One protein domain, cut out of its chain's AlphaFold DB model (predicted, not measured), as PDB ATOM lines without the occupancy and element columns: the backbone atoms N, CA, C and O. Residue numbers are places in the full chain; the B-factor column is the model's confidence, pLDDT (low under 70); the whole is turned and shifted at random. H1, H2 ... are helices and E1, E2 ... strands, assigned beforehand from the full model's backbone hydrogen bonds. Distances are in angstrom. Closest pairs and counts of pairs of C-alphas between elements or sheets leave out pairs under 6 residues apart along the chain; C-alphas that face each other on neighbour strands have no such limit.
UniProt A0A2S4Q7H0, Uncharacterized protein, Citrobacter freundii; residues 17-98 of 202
ATOM      1  N   THR A  17     118.927 151.694 133.095       84.38
ATOM      2  CA  THR A  17     118.946 151.083 131.755       84.38
ATOM      3  C   THR A  17     119.697 149.759 131.783       84.38
ATOM      4  O   THR A  17     119.195 148.751 131.286       84.38
ATOM      5  N   GLU A  18     120.880 149.737 132.393       86.06
ATOM      6  CA  GLU A  18     121.659 148.509 132.542       86.06
ATOM      7  C   GLU A  18     121.018 147.549 133.549       86.06
ATOM      8  O   GLU A  18     121.043 146.340 133.326       86.06
ATOM      9  N   THR A  19     120.373 148.059 134.605       84.56
ATOM     10  CA  THR A  19     119.598 147.235 135.550       84.56
ATOM     11  C   THR A  19     118.452 146.526 134.838       84.56
ATOM     12  O   THR A  19     118.310 145.311 134.975       84.56
ATOM     13  N   MET A  20     117.671 147.241 134.020       86.81
ATOM     14  CA  MET A  20     116.534 146.650 133.312       86.81
ATOM     15  C   MET A  20     116.952 145.506 132.389       86.81
ATOM     16  O   MET A  20     116.256 144.500 132.355       86.81
ATOM     17  N   LYS A  21     118.121 145.574 131.738       89.69
ATOM     18  CA  LYS A  21     118.655 144.471 130.909       89.69
ATOM     19  C   LYS A  21     118.888 143.165 131.675       89.69
ATOM     20  O   LYS A  21     119.019 142.116 131.052       89.69
ATOM     21  N   THR A  22     118.984 143.221 133.003       89.44
ATOM     22  CA  THR A  22     119.185 142.036 133.851       89.44
ATOM     23  C   THR A  22     117.884 141.397 134.318       89.44
ATOM     24  O   THR A  22     117.917 140.280 134.830       89.44
ATOM     25  N   VAL A  23     116.752 142.094 134.170       91.88
ATOM     26  CA  VAL A  23     115.449 141.587 134.596       91.88
ATOM     27  C   VAL A  23     115.110 140.354 133.773       91.88
ATOM     28  O   VAL A  23     115.092 140.403 132.547       91.88
ATOM     29  N   GLN A  24     114.824 139.249 134.451       95.50
ATOM     30  CA  GLN A  24     114.389 138.007 133.831       95.50
ATOM     31  C   GLN A  24     113.204 137.442 134.613       95.50
ATOM     32  O   GLN A  24     113.312 137.097 135.792       95.50
ATOM     33  N   TRP A  25     112.065 137.326 133.935       94.94
ATOM     34  CA  TRP A  25     110.865 136.694 134.472       94.94
ATOM     35  C   TRP A  25     111.009 135.176 134.468       94.94
ATOM     36  O   TRP A  25     111.697 134.620 133.610       94.94
ATOM     37  N   TYR A  26     110.338 134.493 135.395       94.75
ATOM     38  CA  TYR A  26     110.302 133.033 135.430       94.75
ATOM     39  C   TYR A  26     109.023 132.488 136.083       94.75
ATOM     40  O   TYR A  26     108.362 133.158 136.878       94.75
ATOM     41  N   ILE A  27     108.683 131.237 135.764       93.00
ATOM     42  CA  ILE A  27     107.690 130.441 136.496       93.00
ATOM     43  C   ILE A  27     108.404 129.547 137.503       93.00
ATOM     44  O   ILE A  27     109.329 128.820 137.138       93.00
ATOM     45  N   LEU A  28     107.937 129.569 138.750       92.50
ATOM     46  CA  LEU A  28     108.342 128.643 139.801       92.50
ATOM     47  C   LEU A  28     107.329 127.501 139.926       92.50
ATOM     48  O   LEU A  28     106.169 127.732 140.275       92.50
ATOM     49  N   ASP A  29     107.788 126.277 139.694       91.88
ATOM     50  CA  ASP A  29     107.039 125.037 139.905       91.88
ATOM     51  C   ASP A  29     107.735 124.201 140.988       91.88
ATOM     52  O   ASP A  29     108.788 123.594 140.760       91.88
ATOM     53  N   GLY A  30     107.207 124.254 142.212       87.56
ATOM     54  CA  GLY A  30     107.902 123.745 143.394       87.56
ATOM     55  C   GLY A  30     109.226 124.484 143.616       87.56
ATOM     56  O   GLY A  30     109.232 125.641 144.021       87.56
ATOM     57  N   SER A  31     110.350 123.816 143.345       89.81
ATOM     58  CA  SER A  31     111.701 124.408 143.409       89.81
ATOM     59  C   SER A  31     112.315 124.682 142.032       89.81
ATOM     60  O   SER A  31     113.418 125.221 141.948       89.81
ATOM     61  N   SER A  32     111.629 124.302 140.953       94.75
ATOM     62  CA  SER A  32     112.125 124.439 139.584       94.75
ATOM     63  C   SER A  32     111.754 125.802 139.018       94.75
ATOM     64  O   SER A  32     110.577 126.158 138.987       94.75
ATOM     65  N   LYS A  33     112.751 126.544 138.532       95.25
ATOM     66  CA  LYS A  33     112.552 127.823 137.845       95.25
ATOM     67  C   LYS A  33     112.697 127.637 136.342       95.25
ATOM     68  O   LYS A  33     113.704 127.098 135.886       95.25
ATOM     69  N   THR A  34     111.721 128.132 135.595       95.94
ATOM     70  CA  THR A  34     111.755 128.163 134.131       95.94
ATOM     71  C   THR A  34     111.642 129.604 133.673       95.94
ATOM     72  O   THR A  34     110.617 130.239 133.925       95.94
ATOM     73  N   ASP A  35     112.679 130.107 133.010       96.12
ATOM     74  CA  ASP A  35     112.703 131.473 132.488       96.12
ATOM     75  C   ASP A  35     111.551 131.699 131.485       96.12
ATOM     76  O   ASP A  35     111.179 130.812 130.711       96.12
ATOM     77  N   LEU A  36     110.963 132.893 131.531       94.31
ATOM     78  CA  LEU A  36     109.906 133.361 130.643       94.31
ATOM     79  C   LEU A  36     110.333 134.650 129.942       94.31
ATOM     80  O   LEU A  36     110.792 135.583 130.597       94.31
ATOM     81  N   GLY A  37     110.091 134.740 128.635       92.88
ATOM     82  CA  GLY A  37     110.551 135.885 127.848       92.88
ATOM     83  C   GLY A  37     112.078 135.958 127.784       92.88
ATOM     84  O   GLY A  37     112.775 134.998 128.122       92.88
ATOM     85  N   ASN A  38     112.590 137.094 127.329       94.38
ATOM     86  CA  ASN A  38     114.016 137.375 127.270       94.38
ATOM     87  C   ASN A  38     114.446 138.259 128.445       94.38
ATOM     88  O   ASN A  38     113.652 139.015 129.008       94.38
ATOM     89  N   ALA A  39     115.735 138.211 128.771       92.69
ATOM     90  CA  ALA A  39     116.324 139.155 129.707       92.69
ATOM     91  C   ALA A  39     116.184 140.585 129.161       92.69
ATOM     92  O   ALA A  39     116.495 140.842 127.993       92.69
ATOM     93  N   GLY A  40     115.723 141.509 130.001       90.94
ATOM     94  CA  GLY A  40     115.406 142.878 129.600       90.94
ATOM     95  C   GLY A  40     113.928 143.150 129.345       90.94
ATOM     96  O   GLY A  40     113.559 144.319 129.243       90.94
ATOM     97  N   ASP A  41     113.087 142.116 129.264       90.38
ATOM     98  CA  ASP A  41     111.655 142.296 129.044       90.38
ATOM     99  C   ASP A  41     110.990 142.915 130.291       90.38
ATOM    100  O   ASP A  41     111.073 142.397 131.409       90.38
ATOM    101  N   ASP A  42     110.277 144.027 130.103       84.88
ATOM    102  CA  ASP A  42     109.523 144.719 131.160       84.88
ATOM    103  C   ASP A  42     108.151 144.078 131.444       84.88
ATOM    104  O   ASP A  42     107.467 144.426 132.410       84.88
ATOM    105  N   SER A  43     107.751 143.122 130.605       84.12
ATOM    106  CA  SER A  43     106.478 142.421 130.662       84.12
ATOM    107  C   SER A  43     106.590 141.034 130.036       84.12
ATOM    108  O   SER A  43     107.425 140.777 129.174       84.12
ATOM    109  N   VAL A  44     105.724 140.117 130.466       88.31
ATOM    110  CA  VAL A  44     105.729 138.736 129.984       88.31
ATOM    111  C   VAL A  44     104.316 138.181 129.862       88.31
ATOM    112  O   VAL A  44     103.407 138.575 130.592       88.31
ATOM    113  N   THR A  45     104.122 137.241 128.936       84.88
ATOM    114  CA  THR A  45     102.867 136.487 128.828       84.88
ATOM    115  C   THR A  45     102.939 135.247 129.713       84.88
ATOM    116  O   THR A  45     103.819 134.404 129.542       84.88
ATOM    117  N   ILE A  46     101.994 135.115 130.644       81.62
ATOM    118  CA  ILE A  46     101.882 133.930 131.499       81.62
ATOM    119  C   ILE A  46     101.395 132.744 130.647       81.62
ATOM    120  O   ILE A  46     100.375 132.870 129.961       81.62
ATOM    121  N   PRO A  47     102.079 131.587 130.672       81.00
ATOM    122  CA  PRO A  47     101.671 130.443 129.871       81.00
ATOM    123  C   PRO A  47     100.382 129.798 130.421       81.00
ATOM    124  O   PRO A  47     100.150 129.797 131.632       81.00
ATOM    125  N   PRO A  48      99.548 129.177 129.564       70.56
ATOM    126  CA  PRO A  48      98.248 128.620 129.962       70.56
ATOM    127  C   PRO A  48      98.341 127.473 130.984       70.56
ATOM    128  O   PRO A  48      97.367 127.168 131.662       70.56
ATOM    129  N   ASN A  49      99.511 126.845 131.131       73.62
ATOM    130  CA  ASN A  49      99.789 125.793 132.113       73.62
ATOM    131  C   ASN A  49     100.463 126.322 133.398       73.62
ATOM    132  O   ASN A  49     101.151 125.561 134.086       73.62
ATOM    133  N   ALA A  50     100.335 127.618 133.699       80.62
ATOM    134  CA  ALA A  50     100.901 128.239 134.899       80.62
ATOM    135  C   ALA A  50     100.045 128.052 136.163       80.62
ATOM    136  O   ALA A  50     100.462 128.456 137.244       80.62
ATOM    137  N   THR A  51      98.860 127.445 136.051       78.19
ATOM    138  CA  THR A  51      97.994 127.160 137.200       78.19
ATOM    139  C   THR A  51      98.744 126.418 138.306       78.19
ATOM    140  O   THR A  51      99.375 125.395 138.049       78.19
ATOM    141  N   GLY A  52      98.631 126.922 139.537       77.00
ATOM    142  CA  GLY A  52      99.263 126.346 140.727       77.00
ATOM    143  C   GLY A  52     100.753 126.668 140.867       77.00
ATOM    144  O   GLY A  52     101.363 126.285 141.859       77.00
ATOM    145  N   LYS A  53     101.340 127.377 139.899       86.19
ATOM    146  CA  LYS A  53     102.740 127.821 139.909       86.19
ATOM    147  C   LYS A  53     102.825 129.276 140.368       86.19
ATOM    148  O   LYS A  53     101.804 129.956 140.467       86.19
ATOM    149  N   LYS A  54     104.033 129.776 140.635       86.19
ATOM    150  CA  LYS A  54     104.255 131.173 141.060       86.19
ATOM    151  C   LYS A  54     104.996 131.950 139.983       86.19
ATOM    152  O   LYS A  54     105.824 131.381 139.273       86.19
ATOM    153  N   LEU A  55     104.690 133.238 139.859       89.19
ATOM    154  CA  LEU A  55     105.433 134.147 138.992       89.19
ATOM    155  C   LEU A  55     106.559 134.782 139.805       89.19
ATOM    156  O   LEU A  55     106.314 135.322 140.884       89.19
ATOM    157  N   GLY A  56     107.778 134.722 139.286       90.31
ATOM    158  CA  GLY A  56     108.927 135.380 139.885       90.31
ATOM    159  C   GLY A  56     109.681 136.234 138.879       90.31
ATOM    160  O   GLY A  56     109.492 136.119 137.664       90.31
ATOM    161  N   LEU A  57     110.542 137.094 139.405       92.00
ATOM    162  CA  LEU A  57     111.516 137.849 138.634       92.00
ATOM    163  C   LEU A  57     112.858 137.826 139.361       92.00
ATOM    164  O   LEU A  57     112.906 137.914 140.589       92.00
ATOM    165  N   LYS A  58     113.937 137.706 138.591       92.12
ATOM    166  CA  LYS A  58     115.309 137.878 139.069       92.12
ATOM    167  C   LYS A  58     115.938 139.086 138.382       92.12
ATOM    168  O   LYS A  58     115.648 139.338 137.212       92.12
ATOM    169  N   TYR A  59     116.746 139.855 139.100       90.06
ATOM    170  CA  TYR A  59     117.446 141.018 138.553       90.06
ATOM    171  C   TYR A  59     118.728 141.308 139.325       90.06
ATOM    172  O   TYR A  59     118.936 140.838 140.440       90.06
ATOM    173  N   THR A  60     119.600 142.109 138.729       86.75
ATOM    174  CA  THR A  60     120.836 142.588 139.339       86.75
ATOM    175  C   THR A  60     120.909 144.099 139.163       86.75
ATOM    176  O   THR A  60     120.932 144.587 138.035       86.75
ATOM    177  N   ILE A  61     120.967 144.844 140.268       81.06
ATOM    178  CA  ILE A  61     121.132 146.305 140.224       81.06
ATOM    179  C   ILE A  61     122.473 146.646 139.563       81.06
ATOM    180  O   ILE A  61     123.474 145.957 139.767       81.06
ATOM    181  N   LYS A  62     122.477 147.681 138.724       80.25
ATOM    182  CA  LYS A  62     123.664 148.248 138.078       80.25
ATOM    183  C   LYS A  62     123.804 149.712 138.466       80.25
ATOM    184  O   LYS A  62     122.799 150.404 138.615       80.25
ATOM    185  N   THR A  63     125.038 150.184 138.594       75.25
ATOM    186  CA  THR A  63     125.371 151.582 138.895       75.25
ATOM    187  C   THR A  63     126.010 152.257 137.678       75.25
ATOM    188  O   THR A  63     126.597 151.606 136.813       75.25
ATOM    189  N   SER A  64     125.843 153.577 137.574       68.88
ATOM    190  CA  SER A  64     126.270 154.394 136.422       68.88
ATOM    191  C   SER A  64     127.748 154.805 136.457       68.88
ATOM    192  O   SER A  64     128.314 155.198 135.432       68.88
ATOM    193  N   THR A  65     128.390 154.718 137.624       62.12
ATOM    194  CA  THR A  65     129.808 155.028 137.842       62.12
ATOM    195  C   THR A  65     130.413 154.062 138.851       62.12
ATOM    196  O   THR A  65     129.726 153.644 139.772       62.12
ATOM    197  N   GLY A  66     131.707 153.770 138.705       54.25
ATOM    198  CA  GLY A  66     132.410 152.762 139.501       54.25
ATOM    199  C   GLY A  66     132.654 151.495 138.685       54.25
ATOM    200  O   GLY A  66     131.858 151.119 137.828       54.25
ATOM    201  N   MET A  67     133.802 150.856 138.896       51.66
ATOM    202  CA  MET A  67     133.933 149.436 138.585       51.66
ATOM    203  C   MET A  67     133.096 148.767 139.685       51.66
ATOM    204  O   MET A  67     133.390 149.043 140.847       51.66
ATOM    205  N   PRO A  68     131.995 148.049 139.390       54.97
ATOM    206  CA  PRO A  68     131.183 147.447 140.442       54.97
ATOM    207  C   PRO A  68     132.011 146.322 141.073       54.97
ATOM    208  O   PRO A  68     131.968 145.174 140.633       54.97
ATOM    209  N   ASP A  69     132.863 146.693 142.027       50.75
ATOM    210  CA  ASP A  69     133.924 145.852 142.584       50.75
ATOM    211  C   ASP A  69     133.376 144.804 143.558       50.75
ATOM    212  O   ASP A  69     134.092 143.893 143.969       50.75
ATOM    213  N   GLU A  70     132.078 144.845 143.845       48.41
ATOM    214  CA  GLU A  70     131.373 143.792 144.552       48.41
ATOM    215  C   GLU A  70     130.147 143.406 143.734       48.41
ATOM    216  O   GLU A  70     129.291 144.224 143.404       48.41
ATOM    217  N   ALA A  71     130.110 142.138 143.332       48.81
ATOM    218  CA  ALA A  71     129.040 141.561 142.544       48.81
ATOM    219  C   ALA A  71     127.681 141.908 143.165       48.81
ATOM    220  O   ALA A  71     127.295 141.340 144.188       48.81
ATOM    221  N   HIS A  72     126.956 142.832 142.529       66.19
ATOM    222  CA  HIS A  72     125.567 143.102 142.863       66.19
ATOM    223  C   HIS A  72     124.838 141.759 142.819       66.19
ATOM    224  O   HIS A  72     124.770 141.099 141.780       66.19
ATOM    225  N   THR A  73     124.429 141.286 143.992       74.50
ATOM    226  CA  THR A  73     123.881 139.942 144.132       74.50
ATOM    227  C   THR A  73     122.558 139.887 143.382       74.50
ATOM    228  O   THR A  73     121.759 140.823 143.460       74.50
ATOM    229  N   GLU A  74     122.336 138.800 142.643       85.81
ATOM    230  CA  GLU A  74     121.053 138.576 141.990       85.81
ATOM    231  C   GLU A  74     119.953 138.592 143.056       85.81
ATOM    232  O   GLU A  74     119.965 137.814 144.011       85.81
ATOM    233  N   THR A  75     119.022 139.525 142.902       86.62
ATOM    234  CA  THR A  75     117.829 139.611 143.728       86.62
ATOM    235  C   THR A  75     116.742 138.795 143.070       86.62
ATOM    236  O   THR A  75     116.502 138.912 141.869       86.62
ATOM    237  N   ASP A  76     116.074 137.985 143.877       89.94
ATOM    238  CA  ASP A  76     115.035 137.070 143.447       89.94
ATOM    239  C   ASP A  76     113.742 137.363 144.205       89.94
ATOM    240  O   ASP A  76     113.709 137.341 145.438       89.94
ATOM    241  N   ILE A  77     112.684 137.679 143.464       86.31
ATOM    242  CA  ILE A  77     111.392 138.083 144.009       86.31
ATOM    243  C   ILE A  77     110.320 137.141 143.483       86.31
ATOM    244  O   ILE A  77     110.156 136.974 142.275       86.31
ATOM    245  N   ILE A  78     109.524 136.597 144.403       86.00
ATOM    246  CA  ILE A  78     108.262 135.933 144.082       86.00
ATOM    247  C   ILE A  78     107.133 136.946 144.219       86.00
ATOM    248  O   ILE A  78     106.949 137.550 145.278       86.00
ATOM    249  N   LEU A  79     106.360 137.121 143.151       79.62
ATOM    250  CA  LEU A  79     105.184 137.976 143.165       79.62
ATOM    251  C   LEU A  79     104.033 137.222 143.824       79.62
ATOM    252  O   LEU A  79     103.511 136.255 143.277       79.62
ATOM    253  N   THR A  80     103.636 137.676 145.008       68.06
ATOM    254  CA  THR A  80     102.565 137.057 145.805       68.06
ATOM    255  C   THR A  80     101.204 137.725 145.613       68.06
ATOM    256  O   THR A  80     100.185 137.173 146.020       68.06
ATOM    257  N   THR A  81     101.160 138.889 144.957       56.75
ATOM    258  CA  THR A  81      99.929 139.620 144.624       56.75
ATOM    259  C   THR A  81      99.954 140.069 143.166       56.75
ATOM    260  O   THR A  81     100.895 140.748 142.752       56.75
ATOM    261  N   SER A  82      98.913 139.750 142.392       55.75
ATOM    262  CA  SER A  82      98.758 140.185 140.997       55.75
ATOM    263  C   SER A  82      97.484 141.017 140.818       55.75
ATOM    264  O   SER A  82      96.391 140.516 141.059       55.75
ATOM    265  N   ASN A  83      97.611 142.254 140.328       49.72
ATOM    266  CA  ASN A  83      96.480 143.144 140.013       49.72
ATOM    267  C   ASN A  83      96.186 143.181 138.495       49.72
ATOM    268  O   ASN A  83      96.041 144.254 137.912       49.72
ATOM    269  N   GLY A  84      96.164 142.018 137.836       50.09
ATOM    270  CA  GLY A  84      95.911 141.886 136.395       50.09
ATOM    271  C   GLY A  84      94.535 141.286 136.092       50.09
ATOM    272  O   GLY A  84      94.057 140.417 136.817       50.09
ATOM    273  N   GLY A  85      93.892 141.720 135.005       46.47
ATOM    274  CA  GLY A  85      92.673 141.073 134.511       46.47
ATOM    275  C   GLY A  85      92.962 139.643 134.037       46.47
ATOM    276  O   GLY A  85      93.934 139.421 133.321       46.47
ATOM    277  N   GLY A  86      92.130 138.675 134.434       51.25
ATOM    278  CA  GLY A  86      92.263 137.273 134.008       51.25
ATOM    279  C   GLY A  86      93.290 136.436 134.786       51.25
ATOM    280  O   GLY A  86      93.584 135.306 134.401       51.25
ATOM    281  N   VAL A  87      93.830 136.962 135.887       51.75
ATOM    282  CA  VAL A  87      94.630 136.197 136.850       51.75
ATOM    283  C   VAL A  87      93.943 136.313 138.204       51.75
ATOM    284  O   VAL A  87      93.898 137.393 138.785       51.75
ATOM    285  N   THR A  88      93.390 135.217 138.723       54.41
ATOM    286  CA  THR A  88      92.984 135.151 140.134       54.41
ATOM    287  C   THR A  88      94.025 134.325 140.862       54.41
ATOM    288  O   THR A  88      94.051 133.111 140.712       54.41
ATOM    289  N   GLY A  89      94.913 134.971 141.608       51.53
ATOM    290  CA  GLY A  89      95.955 134.329 142.408       51.53
ATOM    291  C   GLY A  89      96.017 134.962 143.793       51.53
ATOM    292  O   GLY A  89      95.689 136.137 143.948       51.53
ATOM    293  N   GLY A  90      96.366 134.160 144.794       49.72
ATOM    294  CA  GLY A  90      96.300 134.554 146.207       49.72
ATOM    295  C   GLY A  90      96.102 133.387 147.176       49.72
ATOM    296  O   GLY A  90      95.559 133.590 148.260       49.72
ATOM    297  N   GLY A  91      96.498 132.164 146.795       52.22
ATOM    298  CA  GLY A  91      96.660 131.082 147.769       52.22
ATOM    299  C   GLY A  91      97.620 131.497 148.891       52.22
ATOM    300  O   GLY A  91      98.309 132.513 148.771       52.22
ATOM    301  N   ALA A  92      97.668 130.731 149.985       54.28
ATOM    302  CA  ALA A  92      98.456 131.079 151.175       54.28
ATOM    303  C   ALA A  92      99.933 131.397 150.864       54.28
ATOM    304  O   ALA A  92     100.536 132.190 151.584       54.28
ATOM    305  N   ASP A  93     100.469 130.858 149.760       61.12
ATOM    306  CA  ASP A  93     101.849 131.068 149.342       61.12
ATOM    307  C   ASP A  93     101.995 131.756 147.958       61.12
ATOM    308  O   ASP A  93     103.087 131.729 147.382       61.12
ATOM    309  N   GLY A  94     100.948 132.405 147.425       64.06
ATOM    310  CA  GLY A  94     101.028 133.278 146.237       64.06
ATOM    311  C   GLY A  94     100.890 132.592 144.868       64.06
ATOM    312  O   GLY A  94     101.429 133.084 143.879       64.06
ATOM    313  N   GLU A  95     100.205 131.450 144.778       75.69
ATOM    314  CA  GLU A  95      99.995 130.730 143.515       75.69
ATOM    315  C   GLU A  95      99.126 131.507 142.515       75.69
ATOM    316  O   GLU A  95      98.107 132.113 142.870       75.69
ATOM    317  N   LEU A  96      99.478 131.383 141.233       76.75
ATOM    318  CA  LEU A  96      98.631 131.749 140.106       76.75
ATOM    319  C   LEU A  96      97.450 130.772 140.054       76.75
ATOM    320  O   LEU A  96      97.591 129.607 139.667       76.75
ATOM    321  N   GLY A  97      96.273 131.226 140.471       66.19
ATOM    322  CA  GLY A  97      95.058 130.430 140.376       66.19
ATOM    323  C   GLY A  97      94.466 130.461 138.969       66.19
ATOM    324  O   GLY A  97      94.809 131.283 138.115       66.19
ATOM    325  N   ARG A  98      93.552 129.523 138.725       64.00
ATOM    326  CA  ARG A  98      92.691 129.563 137.541       64.00
ATOM    327  C   ARG A  98      91.739 130.733 137.709       64.00
ATOM    328  O   ARG A  98      91.069 130.783 138.734       64.00
TER     329      ARG A  98
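Overview. This is residues 17 to 98 of the 202 residues of an uncharacterized protein of Citrobacter freundii (UniProt A0A2S4Q7H0). With little regular structure, this is a strongly twisted four-stranded sheet drawn into a rod by loops: residues 65 to 70 stick out at one end, and residues 80 to 98 form the other. The 82 printed residues hold H1, then E1 to E4, in antiparallel order E2, E1, E3, E4. It is mostly strand, with 26 residues in named elements, and only just loose, close to compact: radius of gyration of the C-alphas 14.4 A, spans 46 by 21 by 20 A.

Along the chain. Find C-alpha 17 at (118.946, 151.083, 131.755), where H1, residues 17 to 20, begins. Next come E1, 24 to 29, 16.1 A; E2, 32 to 36; E3, 54 to 59, 16.6 A; and E4, 75 to 79, ending at (105.184, 137.976, 143.165).

Arrangement. Look for N 26 and O 56, 2.9 A, between E1 and E3; N 34 and O 27, 2.9 A, in hairpin E1 and E2; N 57 and O 77, 2.9 A, in hairpin E3 and E4. H1, too short for an O i to N i+4 pair, is not on the sheet.

Size, cuts and confidence. C-alphas 66 and 98 are farthest apart, 46.0 A. The printed part has no cut; links E2 to E3 and E3 to E4 are long. pLDDT is under 70 at residues 64 to 72, 80 to 94 and 97 to 98.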